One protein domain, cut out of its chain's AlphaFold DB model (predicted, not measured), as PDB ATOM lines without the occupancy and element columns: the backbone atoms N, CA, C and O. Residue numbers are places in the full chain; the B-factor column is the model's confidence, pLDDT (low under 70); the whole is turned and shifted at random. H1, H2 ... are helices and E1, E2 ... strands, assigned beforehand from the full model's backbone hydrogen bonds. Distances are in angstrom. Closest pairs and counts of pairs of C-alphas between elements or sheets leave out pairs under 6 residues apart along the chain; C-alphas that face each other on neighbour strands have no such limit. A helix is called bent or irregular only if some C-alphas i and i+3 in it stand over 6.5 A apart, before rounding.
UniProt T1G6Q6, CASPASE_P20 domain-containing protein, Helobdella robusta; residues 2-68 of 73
ATOM      1  N   LEU A   2       8.036  25.754 -41.649       60.88
ATOM      2  CA  LEU A   2       6.689  25.166 -41.796       60.88
ATOM      3  C   LEU A   2       5.519  26.095 -41.389       60.88
ATOM      4  O   LEU A   2       4.559  26.233 -42.143       60.88
ATOM      5  N   ASN A   3       5.626  26.809 -40.261       67.56
ATOM      6  CA  ASN A   3       4.534  27.656 -39.752       67.56
ATOM      7  C   ASN A   3       4.644  29.146 -40.095       67.56
ATOM      8  O   ASN A   3       3.707  29.902 -39.841       67.56
ATOM      9  N   ILE A   4       5.743  29.580 -40.717       73.75
ATOM     10  CA  ILE A   4       5.921  30.987 -41.113       73.75
ATOM     11  C   ILE A   4       4.943  31.340 -42.238       73.75
ATOM     12  O   ILE A   4       4.334  32.409 -42.221       73.75
ATOM     13  N   LYS A   5       4.724  30.412 -43.178       84.94
ATOM     14  CA  LYS A   5       3.778  30.612 -44.279       84.94
ATOM     15  C   LYS A   5       2.341  30.734 -43.771       84.94
ATOM     16  O   LYS A   5       1.690  31.729 -44.066       84.94
ATOM     17  N   VAL A   6       1.885  29.792 -42.945       88.94
ATOM     18  CA  VAL A   6       0.523  29.799 -42.381       88.94
ATOM     19  C   VAL A   6       0.281  31.046 -41.528       88.94
ATOM     20  O   VAL A   6      -0.762  31.684 -41.644       88.94
ATOM     21  N   ALA A   7       1.258  31.460 -40.718       88.94
ATOM     22  CA  ALA A   7       1.152  32.684 -39.926       88.94
ATOM     23  C   ALA A   7       1.049  33.962 -40.781       88.94
ATOM     24  O   ALA A   7       0.473  34.947 -40.327       88.94
ATOM     25  N   SER A   8       1.584  33.952 -42.007       89.88
ATOM     26  CA  SER A   8       1.507  35.085 -42.942       89.88
ATOM     27  C   SER A   8       0.189  35.172 -43.721       89.88
ATOM     28  O   SER A   8      -0.071  36.177 -44.386       89.88
ATOM     29  N   GLU A   9      -0.658  34.144 -43.648       91.69
ATOM     30  CA  GLU A   9      -1.947  34.134 -44.335       91.69
ATOM     31  C   GLU A   9      -2.963  35.080 -43.675       91.69
ATOM     32  O   GLU A   9      -2.903  35.428 -42.490       91.69
ATOM     33  N   ASN A  10      -3.934  35.530 -44.471       93.50
ATOM     34  CA  ASN A  10      -4.982  36.405 -43.973       93.50
ATOM     35  C   ASN A  10      -6.114  35.597 -43.332       93.50
ATOM     36  O   ASN A  10      -7.056  35.177 -44.005       93.50
ATOM     37  N   HIS A  11      -6.063  35.479 -42.007       94.56
ATOM     38  CA  HIS A  11      -7.070  34.757 -41.237       94.56
ATOM     39  C   HIS A  11      -8.337  35.562 -40.928       94.56
ATOM     40  O   HIS A  11      -9.215  35.063 -40.233       94.56
ATOM     41  N   SER A  12      -8.474  36.803 -41.418       94.38
ATOM     42  CA  SER A  12      -9.538  37.737 -40.998       94.38
ATOM     43  C   SER A  12     -10.955  37.193 -41.188       94.38
ATOM     44  O   SER A  12     -11.823  37.513 -40.384       94.38
ATOM     45  N   LYS A  13     -11.169  36.340 -42.197       96.38
ATOM     46  CA  LYS A  13     -12.479  35.763 -42.540       96.38
ATOM     47  C   LYS A  13     -12.820  34.447 -41.823       96.38
ATOM     48  O   LYS A  13     -13.912  33.940 -42.042       96.38
ATOM     49  N   TYR A  14     -11.913  33.886 -41.023       95.19
ATOM     50  CA  TYR A  14     -12.142  32.635 -40.286       95.19
ATOM     51  C   TYR A  14     -12.392  32.910 -38.806       95.19
ATOM     52  O   TYR A  14     -11.882  33.894 -38.280       95.19
ATOM     53  N   ASP A  15     -13.116  32.040 -38.111       93.81
ATOM     54  CA  ASP A  15     -13.464  32.262 -36.699       93.81
ATOM     55  C   ASP A  15     -12.426  31.690 -35.720       93.81
ATOM     56  O   ASP A  15     -12.251  32.201 -34.613       93.81
ATOM     57  N   CYS A  16     -11.701  30.648 -36.129       93.75
ATOM     58  CA  CYS A  16     -10.703  29.977 -35.304       93.75
ATOM     59  C   CYS A  16      -9.537  29.431 -36.136       93.75
ATOM     60  O   CYS A  16      -9.591  29.368 -37.364       93.75
ATOM     61  N   PHE A  17      -8.479  29.028 -35.437       93.19
ATOM     62  CA  PHE A  17      -7.333  28.327 -36.000       93.19
ATOM     63  C   PHE A  17      -7.154  26.984 -35.299       93.19
ATOM     64  O   PHE A  17      -7.228  26.907 -34.071       93.19
ATOM     65  N   VAL A  18      -6.887  25.934 -36.073       93.94
ATOM     66  CA  VAL A  18      -6.635  24.588 -35.555       93.94
ATOM     67  C   VAL A  18      -5.343  24.059 -36.157       93.94
ATOM     68  O   VAL A  18      -5.176  24.074 -37.374       93.94
ATOM     69  N   MET A  19      -4.452  23.556 -35.309       91.19
ATOM     70  CA  MET A  19      -3.252  22.841 -35.728       91.19
ATOM     71  C   MET A  19      -3.184  21.489 -35.028       91.19
ATOM     72  O   MET A  19      -3.324  21.392 -33.809       91.19
ATOM     73  N   VAL A  20      -2.947  20.448 -35.823       92.00
ATOM     74  CA  VAL A  20      -2.758  19.077 -35.353       92.00
ATOM     75  C   VAL A  20      -1.323  18.676 -35.672       92.00
ATOM     76  O   VAL A  20      -0.933  18.648 -36.837       92.00
ATOM     77  N   LEU A  21      -0.532  18.405 -34.638       88.88
ATOM     78  CA  LEU A  21       0.842  17.927 -34.747       88.88
ATOM     79  C   LEU A  21       0.877  16.454 -34.347       88.88
ATOM     80  O   LEU A  21       0.467  16.101 -33.242       88.88
ATOM     81  N   MET A  22       1.369  15.605 -35.247       90.56
ATOM     82  CA  MET A  22       1.509  14.165 -35.032       90.56
ATOM     83  C   MET A  22       2.927  13.754 -35.397       90.56
ATOM     84  O   MET A  22       3.306  13.818 -36.566       90.56
ATOM     85  N   SER A  23       3.721  13.373 -34.403       90.00
ATOM     86  CA  SER A  23       5.081  12.884 -34.637       90.00
ATOM     87  C   SER A  23       5.570  12.011 -33.480       90.00
ATOM     88  O   SER A  23       4.909  11.858 -32.455       90.00
ATOM     89  N   HIS A  24       6.763  11.441 -33.618       90.00
ATOM     90  CA  HIS A  24       7.537  11.030 -32.452       90.00
ATOM     91  C   HIS A  24       7.994  12.281 -31.693       90.00
ATOM     92  O   HIS A  24       8.188  13.341 -32.289       90.00
ATOM     93  N   GLY A  25       8.198  12.184 -30.384       87.38
ATOM     94  CA  GLY A  25       8.607  13.356 -29.620       87.38
ATOM     95  C   GLY A  25       8.897  13.061 -28.162       87.38
ATOM     96  O   GLY A  25       8.941  11.912 -27.729       87.38
ATOM     97  N   GLY A  26       9.117  14.132 -27.416       84.75
ATOM     98  CA  GLY A  26       9.265  14.111 -25.967       84.75
ATOM     99  C   GLY A  26       8.359  15.153 -25.326       84.75
ATOM    100  O   GLY A  26       7.354  15.549 -25.907       84.75
ATOM    101  N   GLN A  27       8.734  15.598 -24.127       82.25
ATOM    102  CA  GLN A  27       7.943  16.535 -23.327       82.25
ATOM    103  C   GLN A  27       7.645  17.844 -24.084       82.25
ATOM    104  O   GLN A  27       6.487  18.232 -24.186       82.25
ATOM    105  N   ASP A  28       8.673  18.467 -24.672       86.94
ATOM    106  CA  ASP A  28       8.582  19.832 -25.225       86.94
ATOM    107  C   ASP A  28       9.053  19.934 -26.686       86.94
ATOM    108  O   ASP A  28       9.254  21.026 -27.226       86.94
ATOM    109  N   PHE A  29       9.255  18.792 -27.343       89.62
ATOM    110  CA  PHE A  29       9.726  18.737 -28.722       89.62
ATOM    111  C   PHE A  29       9.041  17.621 -29.507       89.62
ATOM    112  O   PHE A  29       8.681  16.571 -28.969       89.62
ATOM    113  N   ILE A  30       8.945  17.837 -30.811       91.19
ATOM    114  CA  ILE A  30       8.586  16.832 -31.805       91.19
ATOM    115  C   ILE A  30       9.790  16.560 -32.698       91.19
ATOM    116  O   ILE A  30      10.650  17.419 -32.874       91.19
ATOM    117  N   TYR A  31       9.866  15.372 -33.279       89.56
ATOM    118  CA  TYR A  31      10.804  15.115 -34.362       89.56
ATOM    119  C   TYR A  31      10.211  15.639 -35.674       89.56
ATOM    120  O   TYR A  31       9.078  15.313 -36.033       89.56
ATOM    121  N   GLY A  32      10.967  16.478 -36.371       85.25
ATOM    122  CA  GLY A  32      10.795  16.700 -37.800       85.25
ATOM    123  C   GLY A  32      11.382  15.534 -38.597       85.25
ATOM    124  O   GLY A  32      11.780  14.516 -38.036       85.25
ATOM    125  N   VAL A  33      11.443  15.691 -39.920       84.56
ATOM    126  CA  VAL A  33      12.071  14.690 -40.800       84.56
ATOM    127  C   VAL A  33      13.562  14.559 -40.492       84.56
ATOM    128  O   VAL A  33      14.066  13.445 -40.383       84.56
ATOM    129  N   ASP A  34      14.235  15.696 -40.307       84.69
ATOM    130  CA  ASP A  34      15.693  15.748 -40.190       84.69
ATOM    131  C   ASP A  34      16.170  15.961 -38.750       84.69
ATOM    132  O   ASP A  34      17.220  15.453 -38.367       84.69
ATOM    133  N   ASP A  35      15.407  16.710 -37.945       85.88
ATOM    134  CA  ASP A  35      15.869  17.167 -36.636       85.88
ATOM    135  C   ASP A  35      14.737  17.388 -35.627       85.88
ATOM    136  O   ASP A  35      13.551  17.404 -35.971       85.88
ATOM    137  N   LYS A  36      15.103  17.575 -34.354       89.50
ATOM    138  CA  LYS A  36      14.146  17.949 -33.301       89.50
ATOM    139  C   LYS A  36      13.655  19.382 -33.497       89.50
ATOM    140  O   LYS A  36      14.432  20.283 -33.782       89.50
ATOM    141  N   ILE A  37      12.365  19.589 -33.263       89.75
ATOM    142  CA  ILE A  37      11.704  20.891 -33.308       89.75
ATOM    143  C   ILE A  37      11.038  21.110 -31.955       89.75
ATOM    144  O   ILE A  37      10.192  20.312 -31.538       89.75
ATOM    145  N   TYR A  38      11.408  22.183 -31.261       90.69
ATOM    146  CA  TYR A  38      10.748  22.560 -30.016       90.69
ATOM    147  C   TYR A  38       9.360  23.098 -30.322       90.69
ATOM    148  O   TYR A  38       9.181  23.806 -31.305       90.69
ATOM    149  N   LEU A  39       8.371  22.774 -29.489       88.69
ATOM    150  CA  LEU A  39       6.983  23.181 -29.733       88.69
ATOM    151  C   LEU A  39       6.803  24.705 -29.768       88.69
ATOM    152  O   LEU A  39       5.882  25.193 -30.419       88.69
ATOM    153  N   GLU A  40       7.687  25.469 -29.128       88.25
ATOM    154  CA  GLU A  40       7.664  26.931 -29.182       88.25
ATOM    155  C   GLU A  40       7.893  27.473 -30.603       88.25
ATOM    156  O   GLU A  40       7.183  28.385 -31.027       88.25
ATOM    157  N   ASP A  41       8.796  26.874 -31.384       88.38
ATOM    158  CA  ASP A  41       9.159  27.341 -32.730       88.38
ATOM    159  C   ASP A  41       7.972  27.385 -33.717       88.38
ATOM    160  O   ASP A  41       7.773  28.407 -34.384       88.38
ATOM    161  N   PRO A  42       7.140  26.329 -33.844       86.50
ATOM    162  CA  PRO A  42       5.946  26.363 -34.674       86.50
ATOM    163  C   PRO A  42       4.821  27.222 -34.076       86.50
ATOM    164  O   PRO A  42       3.983  27.715 -34.834       86.50
ATOM    165  N   LEU A  43       4.765  27.410 -32.755       88.19
ATOM    166  CA  LEU A  43       3.676  28.136 -32.090       88.19
ATOM    167  C   LEU A  43       3.903  29.653 -32.048       88.19
ATOM    168  O   LEU A  43       2.949  30.425 -32.179       88.19
ATOM    169  N   LEU A  44       5.151  30.103 -31.917       90.38
ATOM    170  CA  LEU A  44       5.513  31.513 -31.771       90.38
ATOM    171  C   LEU A  44       5.013  32.403 -32.930       90.38
ATOM    172  O   LEU A  44       4.458  33.473 -32.647       90.38
ATOM    173  N   PRO A  45       5.110  32.002 -34.217       89.56
ATOM    174  CA  PRO A  45       4.568  32.785 -35.332       89.56
ATOM    175  C   PRO A  45       3.046  32.971 -35.271       89.56
ATOM    176  O   PRO A  45       2.521  33.943 -35.807       89.56
ATOM    177  N   LEU A  46       2.336  32.063 -34.596       89.38
ATOM    178  CA  LEU A  46       0.880  32.079 -34.443       89.38
ATOM    179  C   LEU A  46       0.427  32.858 -33.197       89.38
ATOM    180  O   LEU A  46      -0.777  33.017 -32.964       89.38
ATOM    181  N   SER A  47       1.365  33.369 -32.394       87.69
ATOM    182  CA  SER A  47       1.066  34.253 -31.265       87.69
ATOM    183  C   SER A  47       0.384  35.542 -31.734       87.69
ATOM    184  O   SER A  47       0.537  35.989 -32.870       87.69
ATOM    185  N   GLU A  48      -0.391  36.164 -30.848       82.44
ATOM    186  CA  GLU A  48      -1.140  37.393 -31.158       82.44
ATOM    187  C   GLU A  48      -0.232  38.544 -31.611       82.44
ATOM    188  O   GLU A  48      -0.588  39.309 -32.505       82.44
ATOM    189  N   ASN A  49       0.983  38.606 -31.064       84.44
ATOM    190  CA  ASN A  49       1.979  39.616 -31.411       84.44
ATOM    191  C   ASN A  49       2.555  39.439 -32.824       84.44
ATOM    192  O   ASN A  49       3.115  40.384 -33.381       84.44
ATOM    193  N   LYS A  50       2.464  38.231 -33.394       88.69
ATOM    194  CA  LYS A  50       3.079  37.878 -34.682       88.69
ATOM    195  C   LYS A  50       2.051  37.687 -35.799       88.69
ATOM    196  O   LYS A  50       2.345  38.055 -36.931       88.69
ATOM    197  N   CYS A  51       0.837  37.228 -35.487       92.75
ATOM    198  CA  CYS A  51      -0.249  37.056 -36.451       92.75
ATOM    199  C   CYS A  51      -1.481  37.898 -36.074       92.75
ATOM    200  O   CYS A  51      -2.368  37.462 -35.336       92.75
ATOM    201  N   LYS A  52      -1.547  39.125 -36.613       92.81
ATOM    202  CA  LYS A  52      -2.605  40.103 -36.289       92.81
ATOM    203  C   LYS A  52      -4.008  39.642 -36.684       92.81
ATOM    204  O   LYS A  52      -4.982  39.991 -36.029       92.81
ATOM    205  N   THR A  53      -4.117  38.858 -37.753       94.50
ATOM    206  CA  THR A  53      -5.398  38.365 -38.281       94.50
ATOM    207  C   THR A  53      -6.007  37.247 -37.424       94.50
ATOM    208  O   THR A  53      -7.174  36.904 -37.619       94.50
ATOM    209  N   LEU A  54      -5.244  36.723 -36.455       93.38
ATOM    210  CA  LEU A  54      -5.675  35.761 -35.439       93.38
ATOM    211  C   LEU A  54      -5.898  36.387 -34.048       93.38
ATOM    212  O   LEU A  54      -6.170  35.654 -33.097       93.38
ATOM    213  N   ILE A  55      -5.771  37.712 -33.893       93.94
ATOM    214  CA  ILE A  55      -6.062  38.390 -32.618       93.94
ATOM    215  C   ILE A  55      -7.539  38.195 -32.263       93.94
ATOM    216  O   ILE A  55      -8.416  38.399 -33.102       93.94
ATOM    217  N   GLY A  56      -7.802  37.794 -31.017       91.88
ATOM    218  CA  GLY A  56      -9.156  37.565 -30.506       91.88
ATOM    219  C   GLY A  56      -9.829  36.284 -31.008       91.88
ATOM    220  O   GLY A  56     -10.994  36.057 -30.692       91.88
ATOM    221  N   LYS A  57      -9.123  35.442 -31.774       93.62
ATOM    222  CA  LYS A  57      -9.646  34.180 -32.318       93.62
ATOM    223  C   LYS A  57      -9.146  32.991 -31.514       93.62
ATOM    224  O   LYS A  57      -7.991  32.969 -31.086       93.62
ATOM    225  N   SER A  58      -9.990  31.975 -31.343       93.81
ATOM    226  CA  SER A  58      -9.602  30.740 -30.653       93.81
ATOM    227  C   SER A  58      -8.537  29.979 -31.447       93.81
ATOM    228  O   SER A  58      -8.684  29.777 -32.653       93.81
ATOM    229  N   LYS A  59      -7.479  29.533 -30.761       91.94
ATOM    230  CA  LYS A  59      -6.367  28.756 -31.331       91.94
ATOM    231  C   LYS A  59      -6.312  27.407 -30.629       91.94
ATOM    232  O   LYS A  59      -6.064  27.353 -29.427       91.94
ATOM    233  N   LEU A  60      -6.589  26.336 -31.361       93.56
ATOM    234  CA  LEU A  60      -6.616  24.975 -30.840       93.56
ATOM    235  C   LEU A  60      -5.395  24.213 -31.348       93.56
ATOM    236  O   LEU A  60      -5.146  24.153 -32.553       93.56
ATOM    237  N   PHE A  61      -4.655  23.618 -30.421       90.94
ATOM    238  CA  PHE A  61      -3.461  22.836 -30.712       90.94
ATOM    239  C   PHE A  61      -3.667  21.417 -30.195       90.94
ATOM    240  O   PHE A  61      -3.813  21.206 -28.993       90.94
ATOM    241  N   PHE A  62      -3.682  20.448 -31.103       92.38
ATOM    242  CA  PHE A  62      -3.745  19.030 -30.770       92.38
ATOM    243  C   PHE A  62      -2.377  18.425 -31.042       92.38
ATOM    244  O   PHE A  62      -1.930  18.396 -32.186       92.38
ATOM    245  N   ILE A  63      -1.694  17.979 -29.992       89.25
ATOM    246  CA  ILE A  63      -0.333  17.456 -30.090       89.25
ATOM    247  C   ILE A  63      -0.369  15.990 -29.678       89.25
ATOM    248  O   ILE A  63      -0.614  15.666 -28.519       89.25
ATOM    249  N   GLN A  64      -0.137  15.108 -30.643       90.12
ATOM    250  CA  GLN A  64       0.051  13.686 -30.417       90.12
ATOM    251  C   GLN A  64       1.532  13.369 -30.590       90.12
ATOM    252  O   GLN A  64       2.089  13.493 -31.681       90.12
ATOM    253  N   VAL A  65       2.160  12.940 -29.497       87.44
ATOM    254  CA  VAL A  65       3.550  12.485 -29.487       87.44
ATOM    255  C   VAL A  65       3.658  11.098 -28.890       87.44
ATOM    256  O   VAL A  65       2.964  10.771 -27.926       87.44
ATOM    257  N   TRP A  66       4.527  10.267 -29.462       82.38
ATOM    258  CA  TRP A  66       4.939   9.036 -28.796       82.38
ATOM    259  C   TRP A  66       6.146   9.318 -27.908       82.38
ATOM    260  O   TRP A  66       7.236   9.583 -28.414       82.38
ATOM    261  N   PHE A  67       5.927   9.272 -26.594       71.31
ATOM    262  CA  PHE A  67       6.965   9.423 -25.584       71.31
ATOM    263  C   PHE A  67       7.712   8.092 -25.444       71.31
ATOM    264  O   PHE A  67       7.126   7.091 -25.024       71.31
ATOM    265  N   VAL A  68       9.001   8.059 -25.787       63.62
ATOM    266  CA  VAL A  68       9.849   6.909 -25.442       63.62
ATOM    267  C   VAL A  68      10.037   6.927 -23.927       63.62
ATOM    268  O   VAL A  68      10.819   7.719 -23.400       63.62
TER     269      VAL A  68
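This is residues 2 to 68 of the 73 residues of the protein "CASPASE_P20 domain-containing protein" of Helobdella robusta (UniProt T1G6Q6). Two long parallel strands, E1 and E4, lie side by side and make one long side of a small rod, and two short helices, H1 and H2, side by side, make the other. The small hairpin E2 and E3 crosses from the strands' far end toward the helices and closes that end, while the links 9 to 15 and 47 to 57 close the other. The backbones of E1 and H2 stay apart, with H2 and E1 on opposite long sides of the rod. The printed part has 67 residues with two named helices and four named strands, in the order H1, E1, E2, E3, H2, E4; one sheet is E1 beside E4, parallel, the other E2 beside E3, antiparallel, and the class is mixed, helices and strands. The whole is only just compact, close to loose, with a radius of gyration of the C-alphas of 12.8 A, and it spans 39 by 18 by 16 A.

The printed part begins with H1, residues 2 to 8, from C-alpha 2 at (6.689, 25.166, -41.796), 11.2 A long. After a short link, residues 9 to 15, comes E1, residues 16 to 25, 26.1 A from first to last C-alpha; it starts at C-alpha 16 at (-10.703, 29.977, -35.304) and bends by 50 degrees at residue 22. A tight link of 3 residues leads to E2, residues 29 to 31, 6.8 A long. A tight link of 4 residues leads to E3, residues 36 to 38, 6.6 A long. One residue later H2 begins, residues 40 to 46, 10.0 A long. A long link of 11 residues leads to E4, residues 58 to 67, 27.5 A long, which ends at C-alpha 67 at (6.965, 9.423, -25.584).

E1 and E4 are parallel neighbours, with 10 degrees between their directions. The C-alphas of Cys 16 and Ser 58 face each other at 4.8 A, and those of His 24 and Trp 66 at 4.9 A. N 19 and O 60 are within hydrogen-bond range at 2.9 A, and so are N 64 and O 21 at 2.8 A. Near the end of E1, the closest C-alphas of E1 and E2 are those of Gly 25 and Tyr 31, 5.5 A apart. The closest C-alphas of E2 and E4 are those of Ile 30 and Val 65, 7.0 A apart. E2 and E3 form a hairpin, antiparallel at 150 degrees, with N 30 and O 37 2.9 A apart and N 37 and O 30 2.8 A apart, both within hydrogen-bond range. E1 and E3 are only just apart, with their closest C-alphas at 8.1 A. H1 and H2 touch, with a shallow tilt of 20 degrees, the same way; their closest C-alphas are those of Asn 3 and Pro 42, 5.4 A apart. H1 and E4 are apart, and so are E1 and H2. Both helices are irregular, but only just: C-alphas 2 and 5 of H1 are 6.7 A apart, and C-alphas 42 and 45 of H2 are 6.6 A apart. Of the O i to N i+4 pairs, 2 of 3 are within hydrogen-bond range in H1 and 1 of 3 in H2, where 2 of 4 O i to N i+3 pairs are within range.

The two C-alphas farthest apart are those of Lys 13 and Val 68, at 40.3 A. The printed part runs from residue 2 to residue 68 without a cut, in a full chain of 73 residues. The link from H2 to E4 is long. The mean pLDDT of the printed part is 88.2; residues 2 to 3 and residue 68 are under 70.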